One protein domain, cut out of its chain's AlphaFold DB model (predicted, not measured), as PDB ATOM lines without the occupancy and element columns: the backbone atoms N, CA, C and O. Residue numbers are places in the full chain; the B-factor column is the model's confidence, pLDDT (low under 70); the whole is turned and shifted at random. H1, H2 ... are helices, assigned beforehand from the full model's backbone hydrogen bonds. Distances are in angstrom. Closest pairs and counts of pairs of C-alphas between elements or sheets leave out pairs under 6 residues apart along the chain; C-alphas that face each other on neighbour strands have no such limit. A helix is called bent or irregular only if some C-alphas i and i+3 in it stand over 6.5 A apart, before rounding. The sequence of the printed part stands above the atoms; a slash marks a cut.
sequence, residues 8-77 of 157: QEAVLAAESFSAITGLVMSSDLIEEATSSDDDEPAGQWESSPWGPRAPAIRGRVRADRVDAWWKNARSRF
ATOM      1  N   GLN A   8      45.268 -44.897  36.880       73.62
ATOM      2  CA  GLN A   8      45.534 -43.539  36.410       73.62
ATOM      3  C   GLN A   8      46.088 -43.497  34.977       73.62
ATOM      4  O   GLN A   8      45.613 -42.704  34.159       73.62
ATOM      5  N   GLU A   9      47.061 -44.346  34.641       80.38
ATOM      6  CA  GLU A   9      47.610 -44.429  33.282       80.38
ATOM      7  C   GLU A   9      46.563 -44.923  32.281       80.38
ATOM      8  O   GLU A   9      46.464 -44.383  31.179       80.38
ATOM      9  N   ALA A  10      45.737 -45.899  32.669       83.06
ATOM     10  CA  ALA A  10      44.641 -46.400  31.846       83.06
ATOM     11  C   ALA A  10      43.613 -45.297  31.544       83.06
ATOM     12  O   ALA A  10      43.187 -45.140  30.397       83.06
ATOM     13  N   VAL A  11      43.264 -44.483  32.545       84.44
ATOM     14  CA  VAL A  11      42.386 -43.319  32.373       84.44
ATOM     15  C   VAL A  11      43.014 -42.281  31.448       84.44
ATOM     16  O   VAL A  11      42.346 -41.821  30.522       84.44
ATOM     17  N   LEU A  12      44.291 -41.929  31.634       84.19
ATOM     18  CA  LEU A  12      44.976 -40.953  30.780       84.19
ATOM     19  C   LEU A  12      45.112 -41.446  29.329       84.19
ATOM     20  O   LEU A  12      44.936 -40.670  28.380       84.19
ATOM     21  N   ALA A  13      45.388 -42.738  29.150       89.31
ATOM     22  CA  ALA A  13      45.451 -43.387  27.849       89.31
ATOM     23  C   ALA A  13      44.086 -43.352  27.157       89.31
ATOM     24  O   ALA A  13      43.998 -42.894  26.019       89.31
ATOM     25  N   ALA A  14      43.012 -43.733  27.851       90.38
ATOM     26  CA  ALA A  14      41.646 -43.648  27.336       90.38
ATOM     27  C   ALA A  14      41.266 -42.204  26.982       90.38
ATOM     28  O   ALA A  14      40.739 -41.918  25.909       90.38
ATOM     29  N   GLU A  15      41.612 -41.259  27.846       88.06
ATOM     30  CA  GLU A  15      41.422 -39.838  27.619       88.06
ATOM     31  C   GLU A  15      42.112 -39.350  26.337       88.06
ATOM     32  O   GLU A  15      41.546 -38.538  25.600       88.06
ATOM     33  N   SER A  16      43.334 -39.799  26.080       89.38
ATOM     34  CA  SER A  16      44.101 -39.435  24.883       89.38
ATOM     35  C   SER A  16      43.551 -40.136  23.644       89.38
ATOM     36  O   SER A  16      43.349 -39.506  22.607       89.38
ATOM     37  N   PHE A  17      43.205 -41.414  23.780       93.06
ATOM     38  CA  PHE A  17      42.594 -42.223  22.736       93.06
ATOM     39  C   PHE A  17      41.265 -41.624  22.269       93.06
ATOM     40  O   PHE A  17      41.061 -41.446  21.071       93.06
ATOM     41  N   SER A  18      40.395 -41.224  23.200       92.44
ATOM     42  CA  SER A  18      39.142 -40.512  22.922       92.44
ATOM     43  C   SER A  18      39.395 -39.193  22.187       92.44
ATOM     44  O   SER A  18      38.767 -38.919  21.166       92.44
ATOM     45  N   ALA A  19      40.370 -38.397  22.643       90.81
ATOM     46  CA  ALA A  19      40.684 -37.110  22.023       90.81
ATOM     47  C   ALA A  19      41.155 -37.243  20.563       90.81
ATOM     48  O   ALA A  19      40.840 -36.380  19.746       90.81
ATOM     49  N   ILE A  20      41.876 -38.317  20.230       93.25
ATOM     50  CA  ILE A  20      42.373 -38.588  18.874       93.25
ATOM     51  C   ILE A  20      41.277 -39.207  18.004       93.25
ATOM     52  O   ILE A  20      41.031 -38.746  16.891       93.25
ATOM     53  N   THR A  21      40.619 -40.251  18.505       95.44
ATOM     54  CA  THR A  21      39.728 -41.113  17.713       95.44
ATOM     55  C   THR A  21      38.275 -40.649  17.687       95.44
ATOM     56  O   THR A  21      37.506 -41.128  16.856       95.44
ATOM     57  N   GLY A  22      37.891 -39.740  18.586       93.19
ATOM     58  CA  GLY A  22      36.500 -39.336  18.786       93.19
ATOM     59  C   GLY A  22      35.658 -40.383  19.521       93.19
ATOM     60  O   GLY A  22      34.448 -40.209  19.628       93.19
ATOM     61  N   LEU A  23      36.262 -41.466  20.032       94.50
ATOM     62  CA  LEU A  23      35.538 -42.459  20.823       94.50
ATOM     63  C   LEU A  23      34.988 -41.815  22.098       94.50
ATOM     64  O   LEU A  23      35.748 -41.325  22.935       94.50
ATOM     65  N   VAL A  24      33.670 -41.841  22.263       91.19
ATOM     66  CA  VAL A  24      33.011 -41.400  23.494       91.19
ATOM     67  C   VAL A  24      33.143 -42.507  24.534       91.19
ATOM     68  O   VAL A  24      32.701 -43.629  24.300       91.19
ATOM     69  N   MET A  25      33.758 -42.196  25.676       89.56
ATOM     70  CA  MET A  25      33.911 -43.136  26.788       89.56
ATOM     71  C   MET A  25      32.583 -43.237  27.549       89.56
ATOM     72  O   MET A  25      32.332 -42.461  28.468       89.56
ATOM     73  N   SER A  26      31.707 -44.128  27.083       88.12
ATOM     74  CA  SER A  26      30.400 -44.436  27.676       88.12
ATOM     75  C   SER A  26      30.487 -45.571  28.705       88.12
ATOM     76  O   SER A  26      31.535 -46.197  28.874       88.12
ATOM     77  N   SER A  27      29.364 -45.871  29.363       81.31
ATOM     78  CA  SER A  27      29.225 -46.948  30.358       81.31
ATOM     79  C   SER A  27      29.590 -48.345  29.834       81.31
ATOM     80  O   SER A  27      29.996 -49.203  30.605       81.31
ATOM     81  N   ASP A  28      29.523 -48.597  28.523       88.69
ATOM     82  CA  ASP A  28      29.945 -49.891  27.958       88.69
ATOM     83  C   ASP A  28      31.474 -50.076  27.965       88.69
ATOM     84  O   ASP A  28      31.982 -51.202  27.907       88.69
ATOM     85  N   LEU A  29      32.210 -48.964  28.030       89.94
ATOM     86  CA  LEU A  29      33.673 -48.896  27.995       89.94
ATOM     87  C   LEU A  29      34.285 -48.602  29.369       89.94
ATOM     88  O   LEU A  29      35.501 -48.725  29.532       89.94
ATOM     89  N   ILE A  30      33.460 -48.218  30.341       89.88
ATOM     90  CA  ILE A  30      33.869 -47.865  31.697       89.88
ATOM     91  C   ILE A  30      33.103 -48.750  32.672       89.88
ATOM     92  O   ILE A  30      31.880 -48.724  32.726       89.88
ATOM     93  N   GLU A  31      33.833 -49.512  33.470       86.75
ATOM     94  CA  GLU A  31      33.289 -50.151  34.658       86.75
ATOM     95  C   GLU A  31      33.222 -49.095  35.767       86.75
ATOM     96  O   GLU A  31      34.255 -48.601  36.234       86.75
ATOM     97  N   GLU A  32      32.004 -48.685  36.129       72.81
ATOM     98  CA  GLU A  32      31.798 -47.765  37.245       72.81
ATOM     99  C   GLU A  32      32.364 -48.389  38.519       72.81
ATOM    100  O   GLU A  32      32.124 -49.560  38.815       72.81
ATOM    101  N   ALA A  33      33.138 -47.606  39.270       64.12
ATOM    102  CA  ALA A  33      33.610 -48.050  40.568       64.12
ATOM    103  C   ALA A  33      32.386 -48.238  41.476       64.12
ATOM    104  O   ALA A  33      31.736 -47.262  41.854       64.12
ATOM    105  N   THR A  34      32.054 -49.485  41.814       51.12
ATOM    106  CA  THR A  34      31.158 -49.759  42.937       51.12
ATOM    107  C   THR A  34      31.791 -49.134  44.173       51.12
ATOM    108  O   THR A  34      32.984 -49.325  44.397       51.12
ATOM    109  N   SER A  35      31.019 -48.366  44.940       48.44
ATOM    110  CA  SER A  35      31.444 -47.523  46.071       48.44
ATOM    111  C   SER A  35      31.971 -48.299  47.296       48.44
ATOM    112  O   SER A  35      31.588 -47.999  48.419       48.44
ATOM    113  N   SER A  36      32.774 -49.341  47.090       45.75
ATOM    114  CA  SER A  36      33.224 -50.294  48.109       45.75
ATOM    115  C   SER A  36      34.731 -50.246  48.383       45.75
ATOM    116  O   SER A  36      35.196 -51.026  49.208       45.75
ATOM    117  N   ASP A  37      35.487 -49.356  47.741       44.25
ATOM    118  CA  ASP A  37      36.906 -49.158  48.056       44.25
ATOM    119  C   ASP A  37      37.063 -47.835  48.813       44.25
ATOM    120  O   ASP A  37      37.467 -46.818  48.253       44.25
ATOM    121  N   ASP A  38      36.670 -47.856  50.087       49.72
ATOM    122  CA  ASP A  38      36.839 -46.752  51.044       49.72
ATOM    123  C   ASP A  38      38.165 -46.852  51.831       49.72
ATOM    124  O   ASP A  38      38.357 -46.133  52.801       49.72
ATOM    125  N   ASP A  39      39.118 -47.701  51.423       47.28
ATOM    126  CA  ASP A  39      40.356 -47.945  52.185       47.28
ATOM    127  C   ASP A  39      41.616 -48.076  51.299       47.28
ATOM    128  O   ASP A  39      42.403 -49.013  51.436       47.28
ATOM    129  N   GLU A  40      41.875 -47.114  50.407       46.00
ATOM    130  CA  GLU A  40      43.269 -46.811  50.047       46.00
ATOM    131  C   GLU A  40      43.699 -45.540  50.791       46.00
ATOM    132  O   GLU A  40      43.096 -44.480  50.583       46.00
ATOM    133  N   PRO A  41      44.729 -45.594  51.666       40.94
ATOM    134  CA  PRO A  41      45.252 -44.384  52.275       40.94
ATOM    135  C   PRO A  41      45.697 -43.482  51.135       40.94
ATOM    136  O   PRO A  41      46.485 -43.919  50.299       40.94
ATOM    137  N   ALA A  42      45.163 -42.258  51.096       47.50
ATOM    138  CA  ALA A  42      45.483 -41.245  50.102       47.50
ATOM    139  C   ALA A  42      47.005 -41.170  49.928       47.50
ATOM    140  O   ALA A  42      47.700 -40.510  50.707       47.50
ATOM    141  N   GLY A  43      47.523 -41.898  48.932       46.56
ATOM    142  CA  GLY A  43      48.929 -41.877  48.576       46.56
ATOM    143  C   GLY A  43      49.288 -40.424  48.362       46.56
ATOM    144  O   GLY A  43      48.470 -39.691  47.813       46.56
ATOM    145  N   GLN A  44      50.438 -39.994  48.883       46.44
ATOM    146  CA  GLN A  44      50.901 -38.610  48.819       46.44
ATOM    147  C   GLN A  44      50.827 -38.111  47.379       46.44
ATOM    148  O   GLN A  44      51.744 -38.297  46.584       46.44
ATOM    149  N   TRP A  45      49.686 -37.510  47.046       51.03
ATOM    150  CA  TRP A  45      49.452 -36.845  45.790       51.03
ATOM    151  C   TRP A  45      50.460 -35.721  45.802       51.03
ATOM    152  O   TRP A  45      50.381 -34.837  46.660       51.03
ATOM    153  N   GLU A  46      51.447 -35.811  44.916       50.06
ATOM    154  CA  GLU A  46      52.396 -34.742  44.671       50.06
ATOM    155  C   GLU A  46      51.578 -33.452  44.604       50.06
ATOM    156  O   GLU A  46      50.670 -33.321  43.773       50.06
ATOM    157  N   SER A  47      51.760 -32.599  45.617       49.75
ATOM    158  CA  SER A  47      50.857 -31.490  45.894       49.75
ATOM    159  C   SER A  47      51.048 -30.465  44.791       49.75
ATOM    160  O   SER A  47      51.857 -29.546  44.881       49.75
ATOM    161  N   SER A  48      50.326 -30.662  43.693       56.44
ATOM    162  CA  SER A  48      50.112 -29.624  42.710       56.44
ATOM    163  C   SER A  48      49.502 -28.442  43.470       56.44
ATOM    164  O   SER A  48      48.495 -28.635  44.161       56.44
ATOM    165  N   PRO A  49      50.035 -27.216  43.325       57.16
ATOM    166  CA  PRO A  49      49.418 -26.006  43.876       57.16
ATOM    167  C   PRO A  49      47.957 -25.814  43.433       57.16
ATOM    168  O   PRO A  49      47.225 -25.017  44.011       57.16
ATOM    169  N   TRP A  50      47.531 -26.550  42.401       56.88
ATOM    170  CA  TRP A  50      46.185 -26.560  41.835       56.88
ATOM    171  C   TRP A  50      45.359 -27.805  42.214       56.88
ATOM    172  O   TRP A  50      44.291 -28.021  41.644       56.88
ATOM    173  N   GLY A  51      45.839 -28.621  43.159       54.91
ATOM    174  CA  GLY A  51      45.224 -29.883  43.578       54.91
ATOM    175  C   GLY A  51      45.375 -31.018  42.551       54.91
ATOM    176  O   GLY A  51      45.849 -30.796  41.428       54.91
ATOM    177  N   PRO A  52      44.997 -32.259  42.914       55.00
ATOM    178  CA  PRO A  52      44.976 -33.372  41.975       55.00
ATOM    179  C   PRO A  52      43.975 -33.078  40.854       55.00
ATOM    180  O   PRO A  52      42.819 -32.716  41.090       55.00
ATOM    181  N   ARG A  53      44.411 -33.234  39.600       62.88
ATOM    182  CA  ARG A  53      43.525 -33.121  38.439       62.88
ATOM    183  C   ARG A  53      42.494 -34.242  38.517       62.88
ATOM    184  O   ARG A  53      42.827 -35.391  38.249       62.88
ATOM    185  N   ALA A  54      41.245 -33.900  38.830       63.34
ATOM    186  CA  ALA A  54      40.155 -34.866  38.778       63.34
ATOM    187  C   ALA A  54      40.093 -35.492  37.368       63.34
ATOM    188  O   ALA A  54      40.034 -34.749  36.375       63.34
ATOM    189  N   PRO A  55      40.144 -36.831  37.249       67.94
ATOM    190  CA  PRO A  55      40.085 -37.490  35.955       67.94
ATOM    191  C   PRO A  55      38.726 -37.240  35.299       67.94
ATOM    192  O   PRO A  55      37.695 -37.152  35.969       67.94
ATOM    193  N   ALA A  56      38.706 -37.123  33.970       72.50
ATOM    194  CA  ALA A  56      37.449 -36.951  33.248       72.50
ATOM    195  C   ALA A  56      36.628 -38.240  33.165       72.50
ATOM    196  O   ALA A  56      35.423 -38.180  32.936       72.50
ATOM    197  N   ILE A  57      37.296 -39.384  33.310       81.94
ATOM    198  CA  ILE A  57      36.709 -40.720  33.337       81.94
ATOM    199  C   ILE A  57      36.732 -41.187  34.790       81.94
ATOM    200  O   ILE A  57      37.786 -41.181  35.422       81.94
ATOM    201  N   ARG A  58      35.571 -41.574  35.317       80.56
ATOM    202  CA  ARG A  58      35.431 -42.138  36.663       80.56
ATOM    203  C   ARG A  58      35.202 -43.637  36.539       80.56
ATOM    204  O   ARG A  58      34.242 -44.028  35.890       80.56
ATOM    205  N   GLY A  59      36.059 -44.447  37.153       83.62
ATOM    206  CA  GLY A  59      35.983 -45.909  37.089       83.62
ATOM    207  C   GLY A  59      37.110 -46.548  36.278       83.62
ATOM    208  O   GLY A  59      38.044 -45.876  35.828       83.62
ATOM    209  N   ARG A  60      37.032 -47.869  36.114       87.56
ATOM    210  CA  ARG A  60      38.044 -48.667  35.416       87.56
ATOM    211  C   ARG A  60      37.716 -48.746  33.925       87.56
ATOM    212  O   ARG A  60      36.618 -49.117  33.526       87.56
ATOM    213  N   VAL A  61      38.694 -48.428  33.080       90.06
ATOM    214  CA  VAL A  61      38.551 -48.550  31.622       90.06
ATOM    215  C   VAL A  61      38.590 -50.024  31.215       90.06
ATOM    216  O   VAL A  61      39.541 -50.741  31.534       90.06
ATOM    217  N   ARG A  62      37.596 -50.465  30.444       91.12
ATOM    218  CA  ARG A  62      37.516 -51.818  29.881       91.12
ATOM    219  C   ARG A  62      38.359 -51.919  28.612       91.12
ATOM    220  O   ARG A  62      37.871 -51.738  27.495       91.12
ATOM    221  N   ALA A  63      39.658 -52.155  28.790       88.88
ATOM    222  CA  ALA A  63      40.630 -52.171  27.693       88.88
ATOM    223  C   ALA A  63      40.300 -53.205  26.597       88.88
ATOM    224  O   ALA A  63      40.531 -52.941  25.421       88.88
ATOM    225  N   ASP A  64      39.703 -54.343  26.961       90.81
ATOM    226  CA  ASP A  64      39.215 -55.374  26.037       90.81
ATOM    227  C   ASP A  64      38.141 -54.836  25.077       90.81
ATOM    228  O   ASP A  64      38.168 -55.110  23.875       90.81
ATOM    229  N   ARG A  65      37.219 -54.015  25.590       93.44
ATOM    230  CA  ARG A  65      36.154 -53.389  24.797       93.44
ATOM    231  C   ARG A  65      36.691 -52.285  23.899       93.44
ATOM    232  O   ARG A  65      36.273 -52.187  22.744       93.44
ATOM    233  N   VAL A  66      37.653 -51.503  24.390       93.50
ATOM    234  CA  VAL A  66      38.360 -50.498  23.581       93.50
ATOM    235  C   VAL A  66      39.144 -51.170  22.446       93.50
ATOM    236  O   VAL A  66      39.070 -50.706  21.309       93.50
ATOM    237  N   ASP A  67      39.828 -52.287  22.706       93.69
ATOM    238  CA  ASP A  67      40.553 -53.049  21.679       93.69
ATOM    239  C   ASP A  67      39.605 -53.656  20.631       93.69
ATOM    240  O   ASP A  67      39.843 -53.546  19.425       93.69
ATOM    241  N   ALA A  68      38.481 -54.234  21.064       95.25
ATOM    242  CA  ALA A  68      37.453 -54.739  20.156       95.25
ATOM    243  C   ALA A  68      36.891 -53.629  19.254       95.25
ATOM    244  O   ALA A  68      36.743 -53.824  18.045       95.25
ATOM    245  N   TRP A  69      36.634 -52.443  19.811       95.50
ATOM    246  CA  TRP A  69      36.242 -51.277  19.021       95.50
ATOM    247  C   TRP A  69      37.344 -50.867  18.036       95.50
ATOM    248  O   TRP A  69      37.072 -50.645  16.853       95.50
ATOM    249  N   TRP A  70      38.599 -50.814  18.495       95.56
ATOM    250  CA  TRP A  70      39.740 -50.400  17.681       95.56
ATOM    251  C   TRP A  70      39.961 -51.309  16.473       95.56
ATOM    252  O   TRP A  70      40.190 -50.811  15.371       95.56
ATOM    253  N   LYS A  71      39.814 -52.630  16.627       96.75
ATOM    254  CA  LYS A  71      39.920 -53.598  15.521       96.75
ATOM    255  C   LYS A  71      38.988 -53.274  14.351       96.75
ATOM    256  O   LYS A  71      39.402 -53.419  13.203       96.75
ATOM    257  N   ASN A  72      37.789 -52.775  14.645       95.31
ATOM    258  CA  ASN A  72      36.807 -52.362  13.641       95.31
ATOM    259  C   ASN A  72      37.071 -50.943  13.119       95.31
ATOM    260  O   ASN A  72      36.852 -50.645  11.949       95.31
ATOM    261  N   ALA A  73      37.532 -50.050  13.993       95.19
ATOM    262  CA  ALA A  73      37.689 -48.634  13.699       95.19
ATOM    263  C   ALA A  73      38.976 -48.283  12.945       95.19
ATOM    264  O   ALA A  73      38.970 -47.302  12.204       95.19
ATOM    265  N   ARG A  74      40.067 -49.027  13.162       94.88
ATOM    266  CA  ARG A  74      41.435 -48.637  12.781       94.88
ATOM    267  C   ARG A  74      41.634 -48.356  11.292       94.88
ATOM    268  O   ARG A  74      42.472 -47.537  10.951       94.88
ATOM    269  N   SER A  75      40.861 -48.999  10.416       95.50
ATOM    270  CA  SER A  75      40.976 -48.846   8.958       95.50
ATOM    271  C   SER A  75      40.667 -47.431   8.462       95.50
ATOM    272  O   SER A  75      41.124 -47.063   7.386       95.50
ATOM    273  N   ARG A  76      39.934 -46.621   9.241       94.56
ATOM    274  CA  ARG A  76      39.648 -45.215   8.909       94.56
ATOM    275  C   ARG A  76      40.822 -44.264   9.193       94.56
ATOM    276  O   ARG A  76      40.749 -43.089   8.840       94.56
ATOM    277  N   PHE A  77      41.856 -44.739   9.891       94.12
ATOM    278  CA  PHE A  77      42.997 -43.933  10.317       94.12
ATOM    279  C   PHE A  77      44.223 -44.253   9.459       94.12
ATOM    280  O   PHE A  77      44.744 -45.366   9.477       94.12
TER     281      PHE A  77
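AT A GLANCE: This is residues 8 to 77 of the 157 residues of an uncharacterized protein of Myxococcus hansupus (UniProt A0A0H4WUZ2). What picture do the coordinates make? Two helices, H1 and H2, run roughly the same way, near each other but shifted lengthwise, and a long loop joins them, of which residues 35 to 54 stick out as a wide bare arc. What is it made of? The printed part has 70 residues with two named helices, H1 then H2, and no named strand; the class is all helix, though just 28 residues are in named elements. How does it fill space? It is loose, with a radius of gyration of the C-alphas of 14.6 A, and spans 43 by 29 by 14 A, only just flat.

IN THESE COORDINATES: Where is the first helix? H1 is residues 8 to 21, 19.7 A from first to last C-alpha, and C-alpha 8 is at (45.534, -43.539, 36.410). Where is the second? H2 is residues 63 to 76, 20.1 A long, and C-alpha 76 is at (39.648, -45.215, 8.909). It is irregular: C-alphas 72 and 75 are 7.2 A apart.

HOW THE PARTS SIT: How do H1 and H2 stand? They are near each other: their closest C-alphas are 8.2 A apart, and 8 pairs are within 10 A. What pairs within the link? Residues 30 to 31 pair with residues 60 to 61, antiparallel. What do the helix backbones show? In H1 every O i to N i+4 pair is within hydrogen-bond range; in H2, 7 of 10 are.

THE WHOLE: How far does it reach? The two C-alphas farthest apart, those of Pro 41 and Ser 75, are 43.8 A apart. Is the printed part continuous? It has no cut, and the link from H1 to H2, 41 residues, is long. Where is confidence low? The mean pLDDT of the printed part is 77.1, and residues 33 to 55 are under 70.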